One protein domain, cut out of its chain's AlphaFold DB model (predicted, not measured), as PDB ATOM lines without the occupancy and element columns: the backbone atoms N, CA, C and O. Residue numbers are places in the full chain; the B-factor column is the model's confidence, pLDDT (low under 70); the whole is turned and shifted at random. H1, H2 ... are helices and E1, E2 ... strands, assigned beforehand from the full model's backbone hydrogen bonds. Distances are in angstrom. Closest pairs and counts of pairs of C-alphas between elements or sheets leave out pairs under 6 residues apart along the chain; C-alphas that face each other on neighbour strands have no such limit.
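This is residues 126 to 177 of the 190 residues of an uncharacterized protein of Formosa sediminum (UniProt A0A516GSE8). A small rounded domain in which helix H1, the hairpin of E2 and E3, and the short strand E1 stand at three corners of a triangle, with loops such as residues 128 to 129 and 142 to 143 in the middle. At E1's corner, the first two printed residues fold beside E1 as a short antiparallel pairing. The printed part has 52 residues, with one named helix and three named strands in the order E1, H1, E2, E3; its class is mixed, helices and strands, and under half of the residues are in named elements. It is compact, with a radius of gyration of the C-alphas of 9.6 A and spans of 26 by 21 by 16 A.

Look first at residues 126 to 127, which pair antiparallel with residues 134 to 135 of E1, residues 134 to 136; E1 pairs with no named strand. Next comes H1, residues 145 to 154, apart from E1; in its backbone 3 of 6 O i to N i+4 pairs and 5 of 7 O i to N i+3 pairs are within hydrogen-bond range. Then find E2, residues 161 to 163, and E3, residues 170 to 175, an antiparallel hairpin at 140 degrees between directions. Here N 161 and O 175 are 2.8 A apart, and N 171 and O 162 are 2.8 A apart, both within hydrogen-bond range. The C-alphas of Tyr 163 and Pro 170 face each other at 4.4 A. E1 is apart from E2 and E3, and H1 is apart from E3.

Find C-alpha 134 at (327.822, 308.811, 354.405), where E1 begins. H1 starts at C-alpha 145, at (333.012, 301.868, 346.832), and runs 14.9 A to C-alpha 154. E1 measures 7.2 A, E2 6.2 A and E3 9.2 A; E3 ends at C-alpha 175, at (325.086, 316.524, 340.394).

The two C-alphas farthest apart are those of Lys 153 and Thr 167, 26.3 A. The printed part has no cut, and the links E1 to H1, H1 to E2 and E2 to E3 are short. The mean pLDDT of the printed part is 93.8, and no printed residue is under 70.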
ATOM      1  N   GLY A 126     330.957 313.608 353.943       95.19
ATOM      2  CA  GLY A 126     330.090 313.884 352.809       95.19
ATOM      3  C   GLY A 126     329.201 312.684 352.505       95.19
ATOM      4  O   GLY A 126     329.102 311.738 353.283       95.19
ATOM      5  N   TYR A 127     328.554 312.702 351.347       97.50
ATOM      6  CA  TYR A 127     327.580 311.686 350.963       97.50
ATOM      7  C   TYR A 127     327.853 311.163 349.560       97.50
ATOM      8  O   TYR A 127     328.274 311.893 348.664       97.50
ATOM      9  N   CYS A 128     327.607 309.879 349.333       97.50
ATOM     10  CA  CYS A 128     327.737 309.301 348.009       97.50
ATOM     11  C   CYS A 128     326.689 309.896 347.066       97.50
ATOM     12  O   CYS A 128     325.494 309.690 347.267       97.50
ATOM     13  N   ILE A 129     327.126 310.505 345.964       97.31
ATOM     14  CA  ILE A 129     326.226 311.184 345.017       97.31
ATOM     15  C   ILE A 129     325.191 310.256 344.354       97.31
ATOM     16  O   ILE A 129     324.153 310.715 343.896       97.31
ATOM     17  N   ARG A 130     325.405 308.932 344.362       95.50
ATOM     18  CA  ARG A 130     324.459 307.938 343.817       95.50
ATOM     19  C   ARG A 130     323.521 307.323 344.853       95.50
ATOM     20  O   ARG A 130     322.372 307.020 344.540       95.50
ATOM     21  N   THR A 131     324.028 307.061 346.056       95.25
ATOM     22  CA  THR A 131     323.322 306.245 347.065       95.25
ATOM     23  C   THR A 131     322.926 307.020 348.315       95.25
ATOM     24  O   THR A 131     322.124 306.518 349.090       95.25
ATOM     25  N   GLY A 132     323.488 308.211 348.527       94.31
ATOM     26  CA  GLY A 132     323.245 309.034 349.707       94.31
ATOM     27  C   GLY A 132     323.912 308.522 350.985       94.31
ATOM     28  O   GLY A 132     323.721 309.129 352.029       94.31
ATOM     29  N   VAL A 133     324.687 307.428 350.944       96.06
ATOM     30  CA  VAL A 133     325.393 306.928 352.138       96.06
ATOM     31  C   VAL A 133     326.520 307.870 352.544       96.06
ATOM     32  O   VAL A 133     327.198 308.425 351.679       96.06
ATOM     33  N   GLU A 134     326.738 308.008 353.846       96.31
ATOM     34  CA  GLU A 134     327.822 308.811 354.405       96.31
ATOM     35  C   GLU A 134     329.197 308.225 354.039       96.31
ATOM     36  O   GLU A 134     329.422 307.013 354.110       96.31
ATOM     37  N   ILE A 135     330.106 309.088 353.595       95.06
ATOM     38  CA  ILE A 135     331.482 308.774 353.194       95.06
ATOM     39  C   ILE A 135     332.402 309.934 353.598       95.06
ATOM     40  O   ILE A 135     331.908 311.028 353.849       95.06
ATOM     41  N   PRO A 136     333.734 309.768 353.626       95.38
ATOM     42  CA  PRO A 136     334.638 310.899 353.824       95.38
ATOM     43  C   PRO A 136     334.396 312.001 352.786       95.38
ATOM     44  O   PRO A 136     334.211 311.701 351.601       95.38
ATOM     45  N   TYR A 137     334.403 313.263 353.219       94.62
ATOM     46  CA  TYR A 137     334.228 314.384 352.301       94.62
ATOM     47  C   TYR A 137     335.455 314.513 351.395       94.62
ATOM     48  O   TYR A 137     336.562 314.823 351.834       94.62
ATOM     49  N   ASN A 138     335.260 314.233 350.112       95.00
ATOM     50  CA  ASN A 138     336.260 314.389 349.076       95.00
ATOM     51  C   ASN A 138     335.550 314.593 347.731       95.00
ATOM     52  O   ASN A 138     335.146 313.613 347.099       95.00
ATOM     53  N   PRO A 139     335.452 315.836 347.231       92.94
ATOM     54  CA  PRO A 139     334.829 316.114 345.938       92.94
ATOM     55  C   PRO A 139     335.488 315.380 344.758       92.94
ATOM     56  O   PRO A 139     334.832 315.130 343.756       92.94
ATOM     57  N   LYS A 140     336.758 314.959 344.869       93.75
ATOM     58  CA  LYS A 140     337.429 314.131 343.846       93.75
ATOM     59  C   LYS A 140     337.024 312.652 343.913       93.75
ATOM     60  O   LYS A 140     337.306 311.895 342.987       93.75
ATOM     61  N   GLN A 141     336.407 312.217 345.012       94.06
ATOM     62  CA  GLN A 141     335.933 310.849 345.244       94.06
ATOM     63  C   GLN A 141     334.510 310.851 345.836       94.06
ATOM     64  O   GLN A 141     334.288 310.345 346.936       94.06
ATOM     65  N   PRO A 142     333.509 311.371 345.104       96.25
ATOM     66  CA  PRO A 142     332.180 311.649 345.648       96.25
ATOM     67  C   PRO A 142     331.274 310.406 345.742       96.25
ATOM     68  O   PRO A 142     330.063 310.512 345.942       96.25
ATOM     69  N   MET A 143     331.825 309.204 345.559       96.25
ATOM     70  CA  MET A 143     331.083 307.945 345.497       96.25
ATOM     71  C   MET A 143     331.590 306.936 346.524       96.25
ATOM     72  O   MET A 143     332.791 306.778 346.721       96.25
ATOM     73  N   CYS A 144     330.670 306.168 347.115       95.81
ATOM     74  CA  CYS A 144     331.030 304.990 347.895       95.81
ATOM     75  C   CYS A 144     331.592 303.885 346.984       95.81
ATOM     76  O   CYS A 144     331.342 303.864 345.776       95.81
ATOM     77  N   TYR A 145     332.311 302.926 347.570       91.94
ATOM     78  CA  TYR A 145     333.012 301.868 346.832       91.94
ATOM     79  C   TYR A 145     332.122 301.121 345.819       91.94
ATOM     80  O   TYR A 145     332.492 300.956 344.654       91.94
ATOM     81  N   ASN A 146     330.919 300.715 346.241       91.62
ATOM     82  CA  ASN A 146     329.983 299.980 345.386       91.62
ATOM     83  C   ASN A 146     329.490 300.830 344.210       91.62
ATOM     84  O   ASN A 146     329.412 300.345 343.080       91.62
ATOM     85  N   ALA A 147     329.192 302.108 344.463       93.88
ATOM     86  CA  ALA A 147     328.789 303.038 343.422       93.88
ATOM     87  C   ALA A 147     329.946 303.269 342.437       93.88
ATOM     88  O   ALA A 147     329.763 303.086 341.229       93.88
ATOM     89  N   TRP A 148     331.142 303.582 342.938       95.25
ATOM     90  CA  TRP A 148     332.326 303.829 342.119       95.25
ATOM     91  C   TRP A 148     332.661 302.649 341.203       95.25
ATOM     92  O   TRP A 148     332.897 302.857 340.020       95.25
ATOM     93  N   LYS A 149     332.584 301.401 341.689       92.31
ATOM     94  CA  LYS A 149     332.850 300.202 340.871       92.31
ATOM     95  C   LYS A 149     331.959 300.117 339.626       92.31
ATOM     96  O   LYS A 149     332.419 299.690 338.570       92.31
ATOM     97  N   ILE A 150     330.694 300.518 339.751       89.25
ATOM     98  CA  ILE A 150     329.752 300.560 338.626       89.25
ATOM     99  C   ILE A 150     330.084 301.738 337.707       89.25
ATOM    100  O   ILE A 150     330.170 301.546 336.501       89.25
ATOM    101  N   TRP A 151     330.319 302.933 338.257       93.12
ATOM    102  CA  TRP A 151     330.654 304.114 337.451       93.12
ATOM    103  C   TRP A 151     331.951 303.917 336.667       93.12
ATOM    104  O   TRP A 151     331.970 304.177 335.474       93.12
ATOM    105  N   ASN A 152     332.984 303.338 337.282       91.81
ATOM    106  CA  ASN A 152     334.283 303.059 336.664       91.81
ATOM    107  C   ASN A 152     334.196 302.104 335.459       91.81
ATOM    108  O   ASN A 152     335.115 302.046 334.651       91.81
ATOM    109  N   LYS A 153     333.099 301.348 335.322       87.12
ATOM    110  CA  LYS A 153     332.843 300.522 334.134       87.12
ATOM    111  C   LYS A 153     332.404 301.355 332.923       87.12
ATOM    112  O   LYS A 153     332.667 300.948 331.798       87.12
ATOM    113  N   TYR A 154     331.716 302.472 333.154       89.94
ATOM    114  CA  TYR A 154     331.118 303.306 332.106       89.94
ATOM    115  C   TYR A 154     331.878 304.626 331.893       89.94
ATOM    116  O   TYR A 154     332.041 305.054 330.759       89.94
ATOM    117  N   GLY A 155     332.374 305.248 332.965       86.69
ATOM    118  CA  GLY A 155     333.299 306.385 332.924       86.69
ATOM    119  C   GLY A 155     332.688 307.733 332.531       86.69
ATOM    120  O   GLY A 155     333.429 308.667 332.245       86.69
ATOM    121  N   TYR A 156     331.360 307.868 332.509       90.81
ATOM    122  CA  TYR A 156     330.698 309.115 332.113       90.81
ATOM    123  C   TYR A 156     330.720 310.144 333.253       90.81
ATOM    124  O   TYR A 156     329.949 310.041 334.209       90.81
ATOM    125  N   ALA A 157     331.614 311.131 333.160       91.06
ATOM    126  CA  ALA A 157     331.819 312.143 334.199       91.06
ATOM    127  C   ALA A 157     330.583 313.020 334.454       91.06
ATOM    128  O   ALA A 157     330.282 313.325 335.607       91.06
ATOM    129  N   ASP A 158     329.827 313.329 333.400       93.06
ATOM    130  CA  ASP A 158     328.632 314.179 333.452       93.06
ATOM    131  C   ASP A 158     327.331 313.398 333.668       93.06
ATOM    132  O   ASP A 158     326.240 313.947 333.539       93.06
ATOM    133  N   PHE A 159     327.423 312.104 333.991       92.50
ATOM    134  CA  PHE A 159     326.237 311.302 334.260       92.50
ATOM    135  C   PHE A 159     325.448 311.891 335.447       92.50
ATOM    136  O   PHE A 159     326.044 312.100 336.509       92.50
ATOM    137  N   PRO A 160     324.132 312.137 335.291       94.81
ATOM    138  CA  PRO A 160     323.316 312.740 336.333       94.81
ATOM    139  C   PRO A 160     323.128 311.770 337.504       94.81
ATOM    140  O   PRO A 160     322.577 310.676 337.371       94.81
ATOM    141  N   GLU A 161     323.583 312.197 338.673       95.94
ATOM    142  CA  GLU A 161     323.517 311.480 339.943       95.94
ATOM    143  C   GLU A 161     322.450 312.092 340.865       95.94
ATOM    144  O   GLU A 161     321.868 313.134 340.567       95.94
ATOM    145  N   LYS A 162     322.134 311.409 341.968       96.25
ATOM    146  CA  LYS A 162     320.898 311.626 342.740       96.25
ATOM    147  C   LYS A 162     321.042 312.484 343.990       96.25
ATOM    148  O   LYS A 162     320.018 312.920 344.507       96.25
ATOM    149  N   TYR A 163     322.254 312.696 344.496       96.56
ATOM    150  CA  TYR A 163     322.505 313.361 345.774       96.56
ATOM    151  C   TYR A 163     323.674 314.341 345.694       96.56
ATOM    152  O   TYR A 163     324.630 314.125 344.955       96.56
ATOM    153  N   CYS A 164     323.631 315.388 346.516       96.50
ATOM    154  CA  CYS A 164     324.748 316.302 346.736       96.50
ATOM    155  C   CYS A 164     325.802 315.685 347.660       96.50
ATOM    156  O   CYS A 164     325.480 315.258 348.767       96.50
ATOM    157  N   HIS A 165     327.073 315.730 347.258       96.62
ATOM    158  CA  HIS A 165     328.175 315.212 348.063       96.62
ATOM    159  C   HIS A 165     328.350 315.962 349.386       96.62
ATOM    160  O   HIS A 165     328.679 315.354 350.399       96.62
ATOM    161  N   LYS A 166     328.092 317.273 349.395       94.25
ATOM    162  CA  LYS A 166     328.259 318.115 350.586       94.25
ATOM    163  C   LYS A 166     327.093 318.010 351.568       94.25
ATOM    164  O   LYS A 166     327.310 318.025 352.771       94.25
ATOM    165  N   THR A 167     325.858 317.946 351.072       92.44
ATOM    166  CA  THR A 167     324.658 318.079 351.922       92.44
ATOM    167  C   THR A 167     323.849 316.795 352.064       92.44
ATOM    168  O   THR A 167     322.973 316.741 352.920       92.44
ATOM    169  N   GLY A 168     324.070 315.794 351.206       91.94
ATOM    170  CA  GLY A 168     323.278 314.560 351.170       91.94
ATOM    171  C   GLY A 168     321.853 314.745 350.646       91.94
ATOM    172  O   GLY A 168     321.105 313.775 350.537       91.94
ATOM    173  N   LYS A 169     321.457 315.975 350.291       94.38
ATOM    174  CA  LYS A 169     320.125 316.268 349.753       94.38
ATOM    175  C   LYS A 169     319.972 315.703 348.338       94.38
ATOM    176  O   LYS A 169     320.962 315.690 347.597       94.38
ATOM    177  N   PRO A 170     318.757 315.281 347.941       94.00
ATOM    178  CA  PRO A 170     318.469 314.922 346.560       94.00
ATOM    179  C   PRO A 170     318.866 316.049 345.604       94.00
ATOM    180  O   PRO A 170     318.560 317.214 345.854       94.00
ATOM    181  N   SER A 171     319.565 315.705 344.527       90.94
ATOM    182  CA  SER A 171     320.066 316.656 343.531       90.94
ATOM    183  C   SER A 171     319.242 316.709 342.255       90.94
ATOM    184  O   SER A 171     319.516 317.553 341.408       90.94
ATOM    185  N   GLU A 172     318.254 315.824 342.099       91.50
ATOM    186  CA  GLU A 172     317.380 315.772 340.917       91.50
ATOM    187  C   GLU A 172     318.164 315.677 339.593       91.50
ATOM    188  O   GLU A 172     317.743 316.205 338.567       91.50
ATOM    189  N   GLY A 173     319.328 315.015 339.608       88.75
ATOM    190  CA  GLY A 173     320.180 314.866 338.425       88.75
ATOM    191  C   GLY A 173     321.122 316.042 338.158       88.75
ATOM    192  O   GLY A 173     321.851 316.008 337.173       88.75
ATOM    193  N   LYS A 174     321.146 317.069 339.016       92.25
ATOM    194  CA  LYS A 174     322.016 318.250 338.851       92.25
ATOM    195  C   LYS A 174     323.460 318.021 339.298       92.25
ATOM    196  O   LYS A 174     324.319 318.854 339.039       92.25
ATOM    197  N   THR A 175     323.729 316.917 339.990       94.88
ATOM    198  CA  THR A 175     325.086 316.524 340.394       94.88
ATOM    199  C   THR A 175     325.634 315.466 339.459       94.88
ATOM    200  O   THR A 175     324.879 314.614 339.002       94.88
ATOM    201  N   SER A 176     326.942 315.438 339.264       95.38
ATOM    202  CA  SER A 176     327.643 314.404 338.504       95.38
ATOM    203  C   SER A 176     328.995 314.086 339.149       95.38
ATOM    204  O   SER A 176     329.346 314.650 340.186       95.38
ATOM    205  N   MET A 177     329.772 313.173 338.562       93.62
ATOM    206  CA  MET A 177     331.149 312.934 339.014       93.62
ATOM    207  C   MET A 177     332.025 314.180 338.807       93.62
ATOM    208  O   MET A 177     332.897 314.447 339.628       93.62
TER     209      MET A 177